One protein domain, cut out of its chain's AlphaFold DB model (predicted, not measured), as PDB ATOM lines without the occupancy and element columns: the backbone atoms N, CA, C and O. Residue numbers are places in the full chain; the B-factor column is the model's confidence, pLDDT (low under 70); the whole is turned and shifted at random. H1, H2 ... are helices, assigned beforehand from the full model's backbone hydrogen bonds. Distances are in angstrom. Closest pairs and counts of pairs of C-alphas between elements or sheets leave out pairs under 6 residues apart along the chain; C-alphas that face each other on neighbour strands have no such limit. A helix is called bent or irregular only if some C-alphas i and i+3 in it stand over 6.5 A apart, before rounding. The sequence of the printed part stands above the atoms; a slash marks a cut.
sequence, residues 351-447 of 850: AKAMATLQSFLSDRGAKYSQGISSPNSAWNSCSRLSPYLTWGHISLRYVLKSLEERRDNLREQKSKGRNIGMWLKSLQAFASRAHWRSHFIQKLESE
ATOM      1  N   ALA A 351      15.160 -23.749 -12.830       94.69
ATOM      2  CA  ALA A 351      15.437 -23.576 -14.265       94.69
ATOM      3  C   ALA A 351      14.344 -24.202 -15.140       94.69
ATOM      4  O   ALA A 351      13.740 -23.554 -16.002       94.69
ATOM      5  N   LYS A 352      14.066 -25.484 -14.877       97.56
ATOM      6  CA  LYS A 352      13.095 -26.284 -15.624       97.56
ATOM      7  C   LYS A 352      11.673 -25.796 -15.366       97.56
ATOM      8  O   LYS A 352      10.856 -25.782 -16.290       97.56
ATOM      9  N   ALA A 353      11.380 -25.329 -14.149       98.25
ATOM     10  CA  ALA A 353      10.099 -24.714 -13.816       98.25
ATOM     11  C   ALA A 353       9.841 -23.438 -14.635       98.25
ATOM     12  O   ALA A 353       8.767 -23.292 -15.227       98.25
ATOM     13  N   MET A 354      10.835 -22.548 -14.719       97.69
ATOM     14  CA  MET A 354      10.759 -21.305 -15.487       97.69
ATOM     15  C   MET A 354      10.627 -21.574 -16.988       97.69
ATOM     16  O   MET A 354       9.745 -21.008 -17.630       97.69
ATOM     17  N   ALA A 355      11.422 -22.497 -17.540       97.88
ATOM     18  CA  ALA A 355      11.311 -22.902 -18.942       97.88
ATOM     19  C   ALA A 355       9.923 -23.491 -19.262       97.88
ATOM     20  O   ALA A 355       9.308 -23.160 -20.279       97.88
ATOM     21  N   THR A 356       9.382 -24.311 -18.353       98.31
ATOM     22  CA  THR A 356       8.037 -24.889 -18.478       98.31
ATOM     23  C   THR A 356       6.955 -23.807 -18.480       98.31
ATOM     24  O   THR A 356       6.048 -23.858 -19.320       98.31
ATOM     25  N   LEU A 357       7.048 -22.824 -17.571       98.56
ATOM     26  CA  LEU A 357       6.142 -21.674 -17.520       98.56
ATOM     27  C   LEU A 357       6.231 -20.859 -18.810       98.56
ATOM     28  O   LEU A 357       5.197 -20.563 -19.408       98.56
ATOM     29  N   GLN A 358       7.445 -20.537 -19.256       98.12
ATOM     30  CA  GLN A 358       7.664 -19.726 -20.447       98.12
ATOM     31  C   GLN A 358       7.059 -20.392 -21.680       98.12
ATOM     32  O   GLN A 358       6.234 -19.779 -22.349       98.12
ATOM     33  N   SER A 359       7.366 -21.671 -21.915       97.12
ATOM     34  CA  SER A 359       6.787 -22.461 -23.010       97.12
ATOM     35  C   SER A 359       5.250 -22.504 -22.960       97.12
ATOM     36  O   SER A 359       4.577 -22.455 -23.993       97.12
ATOM     37  N   PHE A 360       4.662 -22.558 -21.758       98.12
ATOM     38  CA  PHE A 360       3.210 -22.496 -21.593       98.12
ATOM     39  C   PHE A 360       2.632 -21.129 -21.975       98.12
ATOM     40  O   PHE A 360       1.632 -21.059 -22.688       98.12
ATOM     41  N   LEU A 361       3.242 -20.040 -21.509       97.38
ATOM     42  CA  LEU A 361       2.764 -18.682 -21.762       97.38
ATOM     43  C   LEU A 361       3.010 -18.227 -23.207       97.38
ATOM     44  O   LEU A 361       2.217 -17.445 -23.742       97.38
ATOM     45  N   SER A 362       4.086 -18.706 -23.833       95.00
ATOM     46  CA  SER A 362       4.517 -18.291 -25.167       95.00
ATOM     47  C   SER A 362       3.843 -19.050 -26.299       95.00
ATOM     48  O   SER A 362       3.739 -18.483 -27.378       95.00
ATOM     49  N   ASP A 363       3.392 -20.289 -26.076       93.62
ATOM     50  CA  ASP A 363       2.809 -21.123 -27.137       93.62
ATOM     51  C   ASP A 363       1.762 -22.118 -26.604       93.62
ATOM     52  O   ASP A 363       0.554 -21.929 -26.787       93.62
ATOM     53  N   ARG A 364       2.197 -23.139 -25.851       95.00
ATOM     54  CA  ARG A 364       1.376 -24.319 -25.505       95.00
ATOM     55  C   ARG A 364       0.036 -23.987 -24.841       95.00
ATOM     56  O   ARG A 364      -0.964 -24.680 -25.038       95.00
ATOM     57  N   GLY A 365       0.002 -22.918 -24.047       95.50
ATOM     58  CA  GLY A 365      -1.178 -22.467 -23.319       95.50
ATOM     59  C   GLY A 365      -2.282 -21.870 -24.189       95.50
ATOM     60  O   GLY A 365      -3.391 -21.693 -23.688       95.50
ATOM     61  N   ALA A 366      -2.048 -21.607 -25.480       94.31
ATOM     62  CA  ALA A 366      -3.064 -21.067 -26.387       94.31
ATOM     63  C   ALA A 366      -4.323 -21.944 -26.451       94.31
ATOM     64  O   ALA A 366      -5.450 -21.444 -26.361       94.31
ATOM     65  N   LYS A 367      -4.132 -23.267 -26.509       91.62
ATOM     66  CA  LYS A 367      -5.207 -24.268 -26.601       91.62
ATOM     67  C   LYS A 367      -5.517 -24.959 -25.267       91.62
ATOM     68  O   LYS A 367      -6.199 -25.982 -25.259       91.62
ATOM     69  N   TYR A 368      -5.076 -24.402 -24.134       95.75
ATOM     70  CA  TYR A 368      -5.271 -24.997 -22.803       95.75
ATOM     71  C   TYR A 368      -6.721 -25.439 -22.548       95.75
ATOM     72  O   TYR A 368      -6.957 -26.593 -22.191       95.75
ATOM     73  N   SER A 369      -7.704 -24.564 -22.789       92.56
ATOM     74  CA  SER A 369      -9.119 -24.882 -22.534       92.56
ATOM     75  C   SER A 369      -9.671 -26.006 -23.417       92.56
ATOM     76  O   SER A 369     -10.620 -26.672 -23.014       92.56
ATOM     77  N   GLN A 370      -9.091 -26.225 -24.600       92.31
ATOM     78  CA  GLN A 370      -9.514 -27.266 -25.541       92.31
ATOM     79  C   GLN A 370      -8.827 -28.606 -25.242       92.31
ATOM     80  O   GLN A 370      -9.459 -29.653 -25.317       92.31
ATOM     81  N   GLY A 371      -7.544 -28.576 -24.868       94.06
ATOM     82  CA  GLY A 371      -6.716 -29.777 -24.732       94.06
ATOM     83  C   GLY A 371      -6.576 -30.350 -23.317       94.06
ATOM     84  O   GLY A 371      -5.875 -31.343 -23.141       94.06
ATOM     85  N   ILE A 372      -7.200 -29.755 -22.295       95.19
ATOM     86  CA  ILE A 372      -7.049 -30.187 -20.889       95.19
ATOM     87  C   ILE A 372      -7.741 -31.525 -20.557       95.19
ATOM     88  O   ILE A 372      -7.367 -32.194 -19.589       95.19
ATOM     89  N   SER A 373      -8.779 -31.905 -21.307       95.31
ATOM     90  CA  SER A 373      -9.663 -33.025 -20.939       95.31
ATOM     91  C   SER A 373      -9.148 -34.390 -21.390       95.31
ATOM     92  O   SER A 373      -9.267 -35.344 -20.618       95.31
ATOM     93  N   SER A 374      -8.555 -34.476 -22.583       97.38
ATOM     94  CA  SER A 374      -8.036 -35.734 -23.126       97.38
ATOM     95  C   SER A 374      -6.632 -36.021 -22.591       97.38
ATOM     96  O   SER A 374      -5.793 -35.112 -22.586       97.38
ATOM     97  N   PRO A 375      -6.336 -37.265 -22.172       96.94
ATOM     98  CA  PRO A 375      -4.996 -37.633 -21.736       96.94
ATOM     99  C   PRO A 375      -3.970 -37.592 -22.877       96.94
ATOM    100  O   PRO A 375      -2.790 -37.440 -22.590       96.94
ATOM    101  N   ASN A 376      -4.396 -37.625 -24.148       96.44
ATOM    102  CA  ASN A 376      -3.507 -37.457 -25.302       96.44
ATOM    103  C   ASN A 376      -3.016 -36.008 -25.435       96.44
ATOM    104  O   ASN A 376      -1.819 -35.738 -25.500       96.44
ATOM    105  N   SER A 377      -3.939 -35.041 -25.441       96.56
ATOM    106  CA  SER A 377      -3.608 -33.626 -25.669       96.56
ATOM    107  C   SER A 377      -3.064 -32.911 -24.433       96.56
ATOM    108  O   SER A 377      -2.409 -31.869 -24.554       96.56
ATOM    109  N   ALA A 378      -3.351 -33.428 -23.237       96.25
ATOM    110  CA  ALA A 378      -3.065 -32.732 -21.992       96.25
ATOM    111  C   ALA A 378      -1.568 -32.604 -21.678       96.25
ATOM    112  O   ALA A 378      -1.198 -31.635 -21.015       96.25
ATOM    113  N   TRP A 379      -0.715 -33.514 -22.164       93.19
ATOM    114  CA  TRP A 379       0.744 -33.424 -21.999       93.19
ATOM    115  C   TRP A 379       1.296 -32.112 -22.551       93.19
ATOM    116  O   TRP A 379       2.058 -31.429 -21.870       93.19
ATOM    117  N   ASN A 380       0.808 -31.716 -23.726       93.44
ATOM    118  CA  ASN A 380       1.237 -30.495 -24.395       93.44
ATOM    119  C   ASN A 380       0.404 -29.289 -23.961       93.44
ATOM    120  O   ASN A 380       0.958 -28.229 -23.694       93.44
ATOM    121  N   SER A 381      -0.917 -29.446 -23.839       94.50
ATOM    122  CA  SER A 381      -1.833 -28.312 -23.640       94.50
ATOM    123  C   SER A 381      -1.896 -27.815 -22.194       94.50
ATOM    124  O   SER A 381      -2.196 -26.645 -21.964       94.50
ATOM    125  N   CYS A 382      -1.658 -28.677 -21.196       96.12
ATOM    126  CA  CYS A 382      -1.648 -28.263 -19.790       96.12
ATOM    127  C   CYS A 382      -0.356 -27.523 -19.438       96.12
ATOM    128  O   CYS A 382       0.680 -27.722 -20.060       96.12
ATOM    129  N   SER A 383      -0.371 -26.726 -18.367       97.31
ATOM    130  CA  SER A 383       0.823 -25.974 -17.964       97.31
ATOM    131  C   SER A 383       2.011 -26.848 -17.577       97.31
ATOM    132  O   SER A 383       3.141 -26.410 -17.755       97.31
ATOM    133  N   ARG A 384       1.764 -28.071 -17.081       96.94
ATOM    134  CA  ARG A 384       2.776 -28.975 -16.496       96.94
ATOM    135  C   ARG A 384       3.495 -28.393 -15.270       96.94
ATOM    136  O   ARG A 384       4.517 -28.914 -14.844       96.94
ATOM    137  N   LEU A 385       2.922 -27.354 -14.656       98.12
ATOM    138  CA  LEU A 385       3.505 -26.658 -13.502       98.12
ATOM    139  C   LEU A 385       3.202 -27.307 -12.148       98.12
ATOM    140  O   LEU A 385       3.739 -26.861 -11.140       98.12
ATOM    141  N   SER A 386       2.336 -28.321 -12.086       97.69
ATOM    142  CA  SER A 386       1.903 -28.880 -10.803       97.69
ATOM    143  C   SER A 386       3.046 -29.470  -9.961       97.69
ATOM    144  O   SER A 386       3.087 -29.106  -8.788       97.69
ATOM    145  N   PRO A 387       4.022 -30.242 -10.497       97.69
ATOM    146  CA  PRO A 387       5.151 -30.712  -9.688       97.69
ATOM    147  C   PRO A 387       6.000 -29.554  -9.153       97.69
ATOM    148  O   PRO A 387       6.285 -29.484  -7.961       97.69
ATOM    149  N   TYR A 388       6.317 -28.579 -10.012       98.44
ATOM    150  CA  TYR A 388       7.119 -27.410  -9.644       98.44
ATOM    151  C   TYR A 388       6.454 -26.544  -8.568       98.44
ATOM    152  O   TYR A 388       7.130 -26.039  -7.677       98.44
ATOM    153  N   LEU A 389       5.127 -26.394  -8.617       97.62
ATOM    154  CA  LEU A 389       4.364 -25.676  -7.593       97.62
ATOM    155  C   LEU A 389       4.272 -26.456  -6.275       97.62
ATOM    156  O   LEU A 389       4.218 -25.838  -5.214       97.62
ATOM    157  N   THR A 390       4.190 -27.786  -6.330       96.31
ATOM    158  CA  THR A 390       4.104 -28.657  -5.146       96.31
ATOM    159  C   THR A 390       5.403 -28.666  -4.343       96.31
ATOM    160  O   THR A 390       5.350 -28.619  -3.116       96.31
ATOM    161  N   TRP A 391       6.548 -28.689  -5.028       95.69
ATOM    162  CA  TRP A 391       7.880 -28.730  -4.406       95.69
ATOM    163  C   TRP A 391       8.547 -27.353  -4.299       95.69
ATOM    164  O   TRP A 391       9.644 -27.220  -3.767       95.69
ATOM    165  N   GLY A 392       7.865 -26.307  -4.772       96.19
ATOM    166  CA  GLY A 392       8.276 -24.921  -4.578       96.19
ATOM    167  C   GLY A 392       9.422 -24.446  -5.457       96.19
ATOM    168  O   GLY A 392      10.007 -23.416  -5.131       96.19
ATOM    169  N   HIS A 393       9.676 -25.126  -6.578       97.94
ATOM    170  CA  HIS A 393      10.633 -24.716  -7.614       97.94
ATOM    171  C   HIS A 393      10.184 -23.452  -8.361       97.94
ATOM    172  O   HIS A 393      10.969 -22.824  -9.061       97.94
ATOM    173  N   ILE A 394       8.913 -23.066  -8.229       97.81
ATOM    174  CA  ILE A 394       8.393 -21.788  -8.716       97.81
ATOM    175  C   ILE A 394       7.287 -21.283  -7.791       97.81
ATOM    176  O   ILE A 394       6.471 -22.065  -7.292       97.81
ATOM    177  N   SER A 395       7.236 -19.971  -7.549       96.75
ATOM    178  CA  SER A 395       6.175 -19.380  -6.732       96.75
ATOM    179  C   SER A 395       4.894 -19.184  -7.550       96.75
ATOM    180  O   SER A 395       4.918 -18.791  -8.718       96.75
ATOM    181  N   LEU A 396       3.734 -19.413  -6.925       96.44
ATOM    182  CA  LEU A 396       2.446 -19.175  -7.585       96.44
ATOM    183  C   LEU A 396       2.222 -17.687  -7.894       96.44
ATOM    184  O   LEU A 396       1.590 -17.356  -8.894       96.44
ATOM    185  N   ARG A 397       2.745 -16.797  -7.044       95.88
ATOM    186  CA  ARG A 397       2.666 -15.350  -7.249       95.88
ATOM    187  C   ARG A 397       3.445 -14.940  -8.496       95.88
ATOM    188  O   ARG A 397       2.893 -14.219  -9.319       95.88
ATOM    189  N   TYR A 398       4.659 -15.456  -8.675       96.75
ATOM    190  CA  TYR A 398       5.453 -15.234  -9.880       96.75
ATOM    191  C   TYR A 398       4.713 -15.734 -11.130       96.75
ATOM    192  O   TYR A 398       4.503 -14.965 -12.061       96.75
ATOM    193  N   VAL A 399       4.191 -16.970 -11.101       98.00
ATOM    194  CA  VAL A 399       3.393 -17.541 -12.208       98.00
ATOM    195  C   VAL A 399       2.225 -16.635 -12.607       98.00
ATOM    196  O   VAL A 399       1.991 -16.425 -13.795       98.00
ATOM    197  N   LEU A 400       1.467 -16.116 -11.635       96.75
ATOM    198  CA  LEU A 400       0.307 -15.267 -11.915       96.75
ATOM    199  C   LEU A 400       0.695 -13.873 -12.421       96.75
ATOM    200  O   LEU A 400      -0.029 -13.339 -13.259       96.75
ATOM    201  N   LYS A 401       1.824 -13.312 -11.972       95.88
ATOM    202  CA  LYS A 401       2.342 -12.046 -12.511       95.88
ATOM    203  C   LYS A 401       2.806 -12.196 -13.957       95.88
ATOM    204  O   LYS A 401       2.294 -11.482 -14.811       95.88
ATOM    205  N   SER A 402       3.640 -13.195 -14.258       97.44
ATOM    206  CA  SER A 402       4.074 -13.474 -15.636       97.44
ATOM    207  C   SER A 402       2.893 -13.788 -16.561       97.44
ATOM    208  O   SER A 402       2.890 -13.444 -17.743       97.44
ATOM    209  N   LEU A 403       1.852 -14.435 -16.030       97.25
ATOM    210  CA  LEU A 403       0.615 -14.663 -16.765       97.25
ATOM    211  C   LEU A 403      -0.125 -13.363 -17.086       97.25
ATOM    212  O   LEU A 403      -0.623 -13.236 -18.204       97.25
ATOM    213  N   GLU A 404      -0.247 -12.433 -16.139       96.06
ATOM    214  CA  GLU A 404      -0.947 -11.170 -16.392       96.06
ATOM    215  C   GLU A 404      -0.155 -10.287 -17.361       96.06
ATOM    216  O   GLU A 404      -0.733  -9.824 -18.339       96.06
ATOM    217  N   GLU A 405       1.172 -10.213 -17.215       96.50
ATOM    218  CA  GLU A 405       2.064  -9.572 -18.194       96.50
ATOM    219  C   GLU A 405       1.855 -10.150 -19.602       96.50
ATOM    220  O   GLU A 405       1.706  -9.425 -20.589       96.50
ATOM    221  N   ARG A 406       1.776 -11.482 -19.727       96.62
ATOM    222  CA  ARG A 406       1.488 -12.121 -21.017       96.62
ATOM    223  C   ARG A 406       0.102 -11.747 -21.540       96.62
ATOM    224  O   ARG A 406      -0.061 -11.555 -22.745       96.62
ATOM    225  N   ARG A 407      -0.906 -11.666 -20.673       95.44
ATOM    226  CA  ARG A 407      -2.269 -11.282 -21.066       95.44
ATOM    227  C   ARG A 407      -2.344  -9.834 -21.522       95.44
ATOM    228  O   ARG A 407      -3.079  -9.585 -22.472       95.44
ATOM    229  N   ASP A 408      -1.599  -8.928 -20.909       95.19
ATOM    230  CA  ASP A 408      -1.530  -7.524 -21.321       95.19
ATOM    231  C   ASP A 408      -0.901  -7.389 -22.707       95.19
ATOM    232  O   ASP A 408      -1.533  -6.842 -23.613       95.19
ATOM    233  N   ASN A 409       0.238  -8.048 -22.931       94.75
ATOM    234  CA  ASN A 409       0.857  -8.149 -24.257       94.75
ATOM    235  C   ASN A 409      -0.113  -8.713 -25.313       94.75
ATOM    236  O   ASN A 409      -0.181  -8.251 -26.451       94.75
ATOM    237  N   LEU A 410      -0.885  -9.739 -24.950       94.25
ATOM    238  CA  LEU A 410      -1.892 -10.323 -25.830       94.25
ATOM    239  C   LEU A 410      -3.054  -9.346 -26.088       94.25
ATOM    240  O   LEU A 410      -3.479  -9.197 -27.232       94.25
ATOM    241  N   ARG A 411      -3.564  -8.640 -25.071       94.44
ATOM    242  CA  ARG A 411      -4.620  -7.623 -25.237       94.44
ATOM    243  C   ARG A 411      -4.191  -6.526 -26.217       94.44
ATOM    244  O   ARG A 411      -4.998  -6.160 -27.069       94.44
ATOM    245  N   GLU A 412      -2.936  -6.090 -26.161       92.75
ATOM    246  CA  GLU A 412      -2.361  -5.142 -27.125       92.75
ATOM    247  C   GLU A 412      -2.275  -5.734 -28.546       92.75
ATOM    248  O   GLU A 412      -2.600  -5.090 -29.537       92.75
ATOM    249  N   GLN A 413      -1.904  -7.007 -28.687       91.38
ATOM    250  CA  GLN A 413      -1.928  -7.668 -29.997       91.38
ATOM    251  C   GLN A 413      -3.347  -7.819 -30.562       91.38
ATOM    252  O   GLN A 413      -3.542  -7.760 -31.777       91.38
ATOM    253  N   LYS A 414      -4.344  -8.011 -29.692       90.12
ATOM    254  CA  LYS A 414      -5.755  -8.085 -30.083       90.12
ATOM    255  C   LYS A 414      -6.274  -6.740 -30.583       90.12
ATOM    256  O   LYS A 414      -7.029  -6.733 -31.551       90.12
ATOM    257  N   SER A 415      -5.891  -5.625 -29.955       87.75
ATOM    258  CA  SER A 415      -6.275  -4.294 -30.447       87.75
ATOM    259  C   SER A 415      -5.665  -3.996 -31.820       87.75
ATOM    260  O   SER A 415      -6.289  -3.307 -32.617       87.75
ATOM    261  N   LYS A 416      -4.526  -4.619 -32.153       90.69
ATOM    262  CA  LYS A 416      -3.905  -4.616 -33.492       90.69
ATOM    263  C   LYS A 416      -4.526  -5.626 -34.482       90.69
ATOM    264  O   LYS A 416      -3.899  -5.976 -35.477       90.69
ATOM    265  N   GLY A 417      -5.724  -6.151 -34.209       86.81
ATOM    266  CA  GLY A 417      -6.486  -7.003 -35.136       86.81
ATOM    267  C   GLY A 417      -6.124  -8.496 -35.151       86.81
ATOM    268  O   GLY A 417      -6.708  -9.251 -35.928       86.81
ATOM    269  N   ARG A 418      -5.206  -8.982 -34.298       84.25
ATOM    270  CA  ARG A 418      -4.865 -10.419 -34.260       84.25
ATOM    271  C   ARG A 418      -5.962 -11.262 -33.595       84.25
ATOM    272  O   ARG A 418      -6.442 -10.947 -32.502       84.25
ATOM    273  N   ASN A 419      -6.290 -12.412 -34.188       85.56
ATOM    274  CA  ASN A 419      -7.249 -13.364 -33.617       85.56
ATOM    275  C   ASN A 419      -6.630 -14.202 -32.483       85.56
ATOM    276  O   ASN A 419      -6.167 -15.323 -32.681       85.56
ATOM    277  N   ILE A 420      -6.640 -13.653 -31.270       90.69
ATOM    278  CA  ILE A 420      -6.063 -14.289 -30.071       90.69
ATOM    279  C   ILE A 420      -7.082 -14.487 -28.932       90.69
ATOM    280  O   ILE A 420      -6.725 -14.740 -27.778       90.69
ATOM    281  N   GLY A 421      -8.380 -14.366 -29.232       87.69
ATOM    282  CA  GLY A 421      -9.449 -14.425 -28.227       87.69
ATOM    283  C   GLY A 421      -9.497 -15.752 -27.463       87.69
ATOM    284  O   GLY A 421      -9.750 -15.761 -26.257       87.69
ATOM    285  N   MET A 422      -9.202 -16.866 -28.142       90.38
ATOM    286  CA  MET A 422      -9.118 -18.187 -27.511       90.38
ATOM    287  C   MET A 422      -7.970 -18.261 -26.497       90.38
ATOM    288  O   MET A 422      -8.160 -18.778 -25.400       90.38
ATOM    289  N   TRP A 423      -6.811 -17.680 -26.814       95.00
ATOM    290  CA  TRP A 423      -5.648 -17.701 -25.925       95.00
ATOM    291  C   TRP A 423      -5.922 -16.950 -24.619       95.00
ATOM    292  O   TRP A 423      -5.677 -17.475 -23.535       95.00
ATOM    293  N   LEU A 424      -6.532 -15.762 -24.698       94.50
ATOM    294  CA  LEU A 424      -6.932 -15.004 -23.507       94.50
ATOM    295  C   LEU A 424      -7.912 -15.792 -22.622       94.50
ATOM    296  O   LEU A 424      -7.761 -15.803 -21.397       94.50
ATOM    297  N   LYS A 425      -8.889 -16.487 -23.226       93.88
ATOM    298  CA  LYS A 425      -9.817 -17.373 -22.500       93.88
ATOM    299  C   LYS A 425      -9.080 -18.545 -21.846       93.88
ATOM    300  O   LYS A 425      -9.353 -18.867 -20.692       93.88
ATOM    301  N   SER A 426      -8.133 -19.152 -22.557       95.88
ATOM    302  CA  SER A 426      -7.275 -20.231 -22.061       95.88
ATOM    303  C   SER A 426      -6.435 -19.810 -20.850       95.88
ATOM    304  O   SER A 426      -6.462 -20.492 -19.823       95.88
ATOM    305  N   LEU A 427      -5.761 -18.657 -20.901       95.81
ATOM    306  CA  LEU A 427      -4.977 -18.155 -19.763       95.81
ATOM    307  C   LEU A 427      -5.866 -17.781 -18.569       95.81
ATOM    308  O   LEU A 427      -5.520 -18.084 -17.429       95.81
ATOM    309  N   GLN A 428      -7.052 -17.210 -18.810       95.50
ATOM    310  CA  GLN A 428      -8.028 -16.947 -17.746       95.50
ATOM    311  C   GLN A 428      -8.528 -18.244 -17.083       95.50
ATOM    312  O   GLN A 428      -8.710 -18.287 -15.861       95.50
ATOM    313  N   ALA A 429      -8.743 -19.308 -17.862       95.00
ATOM    314  CA  ALA A 429      -9.111 -20.616 -17.330       95.00
ATOM    315  C   ALA A 429      -7.987 -21.203 -16.463       95.00
ATOM    316  O   ALA A 429      -8.263 -21.714 -15.375       95.00
ATOM    317  N   PHE A 430      -6.727 -21.076 -16.886       96.75
ATOM    318  CA  PHE A 430      -5.579 -21.498 -16.083       96.75
ATOM    319  C   PHE A 430      -5.442 -20.681 -14.785       96.75
ATOM    320  O   PHE A 430      -5.307 -21.273 -13.713       96.75
ATOM    321  N   ALA A 431      -5.591 -19.351 -14.836       95.50
ATOM    322  CA  ALA A 431      -5.585 -18.495 -13.645       95.50
ATOM    323  C   ALA A 431      -6.677 -18.893 -12.629       95.50
ATOM    324  O   ALA A 431      -6.435 -18.940 -11.422       95.50
ATOM    325  N   SER A 432      -7.866 -19.279 -13.108       94.44
ATOM    326  CA  SER A 432      -8.925 -19.828 -12.249       94.44
ATOM    327  C   SER A 432      -8.480 -21.117 -11.546       94.44
ATOM    328  O   SER A 432      -8.704 -21.281 -10.346       94.44
ATOM    329  N   ARG A 433      -7.788 -22.028 -12.245       94.88
ATOM    330  CA  ARG A 433      -7.258 -23.265 -11.641       94.88
ATOM    331  C   ARG A 433      -6.156 -23.005 -10.618       94.88
ATOM    332  O   ARG A 433      -6.137 -23.680  -9.591       94.88
ATOM    333  N   ALA A 434      -5.303 -22.011 -10.849       93.06
ATOM    334  CA  ALA A 434      -4.324 -21.545  -9.869       93.06
ATOM    335  C   ALA A 434      -4.996 -21.056  -8.571       93.06
ATOM    336  O   ALA A 434      -4.579 -21.441  -7.479       93.06
ATOM    337  N   HIS A 435      -6.089 -20.293  -8.674       93.12
ATOM    338  CA  HIS A 435      -6.891 -19.911  -7.508       93.12
ATOM    339  C   HIS A 435      -7.521 -21.134  -6.814       93.12
ATOM    340  O   HIS A 435      -7.438 -21.270  -5.593       93.12
ATOM    341  N   TRP A 436      -8.103 -22.068  -7.579       92.12
ATOM    342  CA  TRP A 436      -8.670 -23.302  -7.019       92.12
ATOM    343  C   TRP A 436      -7.641 -24.126  -6.246       92.12
ATOM    344  O   TRP A 436      -7.985 -24.651  -5.191       92.12
ATOM    345  N   ARG A 437      -6.389 -24.203  -6.718       94.56
ATOM    346  CA  ARG A 437      -5.293 -24.850  -5.982       94.56
ATOM    347  C   ARG A 437      -5.179 -24.274  -4.571       94.56
ATOM    348  O   ARG A 437      -5.325 -25.019  -3.612       94.56
ATOM    349  N   SER A 438      -4.991 -22.959  -4.438       94.62
ATOM    350  CA  SER A 438      -4.905 -22.310  -3.121       94.62
ATOM    351  C   SER A 438      -6.163 -22.526  -2.278       94.62
ATOM    352  O   SER A 438      -6.065 -22.656  -1.061       94.62
ATOM    353  N   HIS A 439      -7.341 -22.576  -2.905       93.12
ATOM    354  CA  HIS A 439      -8.592 -22.789  -2.187       93.12
ATOM    355  C   HIS A 439      -8.674 -24.183  -1.563       93.12
ATOM    356  O   HIS A 439      -9.128 -24.302  -0.428       93.12
ATOM    357  N   PHE A 440      -8.245 -25.228  -2.276       94.19
ATOM    358  CA  PHE A 440      -8.223 -26.580  -1.718       94.19
ATOM    359  C   PHE A 440      -7.216 -26.693  -0.577       94.19
ATOM    360  O   PHE A 440      -7.587 -27.169   0.492       94.19
ATOM    361  N   ILE A 441      -6.014 -26.135  -0.747       94.94
ATOM    362  CA  ILE A 441      -4.993 -26.138   0.308       94.94
ATOM    363  C   ILE A 441      -5.506 -25.415   1.560       94.94
ATOM    364  O   ILE A 441      -5.355 -25.919   2.669       94.94
ATOM    365  N   GLN A 442      -6.223 -24.294   1.395       94.38
ATOM    366  CA  GLN A 442      -6.868 -23.604   2.515       94.38
ATOM    367  C   GLN A 442      -7.865 -24.492   3.270       94.38
ATOM    368  O   GLN A 442      -7.998 -24.334   4.482       94.38
ATOM    369  N   LYS A 443      -8.589 -25.399   2.600       92.81
ATOM    370  CA  LYS A 443      -9.527 -26.299   3.293       92.81
ATOM    371  C   LYS A 443      -8.793 -27.222   4.248       92.81
ATOM    372  O   LYS A 443      -9.201 -27.308   5.400       92.81
ATOM    373  N   LEU A 444      -7.712 -27.852   3.782       92.69
ATOM    374  CA  LEU A 444      -6.887 -28.698   4.639       92.69
ATOM    375  C   LEU A 444      -6.272 -27.882   5.781       92.69
ATOM    376  O   LEU A 444      -6.366 -28.285   6.931       92.69
ATOM    377  N   GLU A 445      -5.744 -26.691   5.490       92.31
ATOM    378  CA  GLU A 445      -5.183 -25.808   6.520       92.31
ATOM    379  C   GLU A 445      -6.218 -25.420   7.594       92.31
ATOM    380  O   GLU A 445      -5.901 -25.313   8.776       92.31
ATOM    381  N   SER A 446      -7.478 -25.228   7.195       91.12
ATOM    382  CA  SER A 446      -8.570 -24.867   8.112       91.12
ATOM    383  C   SER A 446      -9.166 -26.084   8.835       91.12
ATOM    384  O   SER A 446      -9.889 -25.932   9.822       91.12
ATOM    385  N   GLU A 447      -8.907 -27.296   8.340       90.31
ATOM    386  CA  GLU A 447      -9.383 -28.553   8.915       90.31
ATOM    387  C   GLU A 447      -8.400 -29.709   8.639       90.31
ATOM    388  O   GLU A 447      -8.653 -30.559   7.785       90.31
TER     389      GLU A 447
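Overview. This is residues 351 to 447 of the 850 residues of the protein "Hypothetical protein" of Pseudo-nitzschia australis (UniProt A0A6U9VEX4). What shape does the printed part have? Two long helices, H5 and H6, make a hairpin, and shorter helices pack on it: H1 on H5, and H2 across the early part of H6, with H3 on H2. H4 is near H1, and residues 439 to 447 stick out. What is it built of? The 97 printed residues have six named helices, H1 to H6 in order, and no named strand: all helix. The whole is compact, with a radius of gyration of the C-alphas of 14.0 A, and spans 49 by 29 by 27 A.

Arrangement. What does the first helix meet? H1, residues 351 to 362, only just touches H5, residues 396 to 415, with 3 pairs of C-alphas within 8 A, the closest Leu 361 and Arg 406 at 6.7 A. H4, residues 386 to 391, is close to H1 but not clearly touching. What follows? H2, residues 364 to 371, is irregular, with C-alphas 366 and 369 8.1 A apart, and touches residues 422 to 430 of H6, residues 421 to 446, about perpendicular at 78 degrees; the closest C-alphas are those of Ala 366 and Trp 423, 4.3 A apart. H2 also touches H3, residues 378 to 381, the closest C-alphas being those of Tyr 368 and Ser 381, 4.8 A apart. How do the long helices stand? H5 and H6 form a helical hairpin at a shallow tilt of 19 degrees, opposite ways, with the C-alphas of Arg 407 and Leu 424 closest at 6.4 A. Are the backbones helical? Every O i to N i+4 pair is within hydrogen-bond range in H1, H4, H5 and H6; H2 has 1 of 4, and 3 of 5 O i to N i+3 pairs, while H3 is too short for an O i to N i+4 pair.

Along the chain. Where does the first helix begin? H1 starts at C-alpha 351, (15.437, -23.576, -14.265), and is 16.3 A long. Where are the long ones? H5 is 28.6 A long, and H6, 37.8 A, ends at C-alpha 446, (-8.570, -24.867, 8.112).

Size, cuts and confidence. How far does it reach? The two C-alphas farthest apart, those of Gly 417 and Glu 447, are 49.1 A apart. Is it unbroken and confident? The printed part has no cut, no link is long, and no printed residue is under 70 in pLDDT.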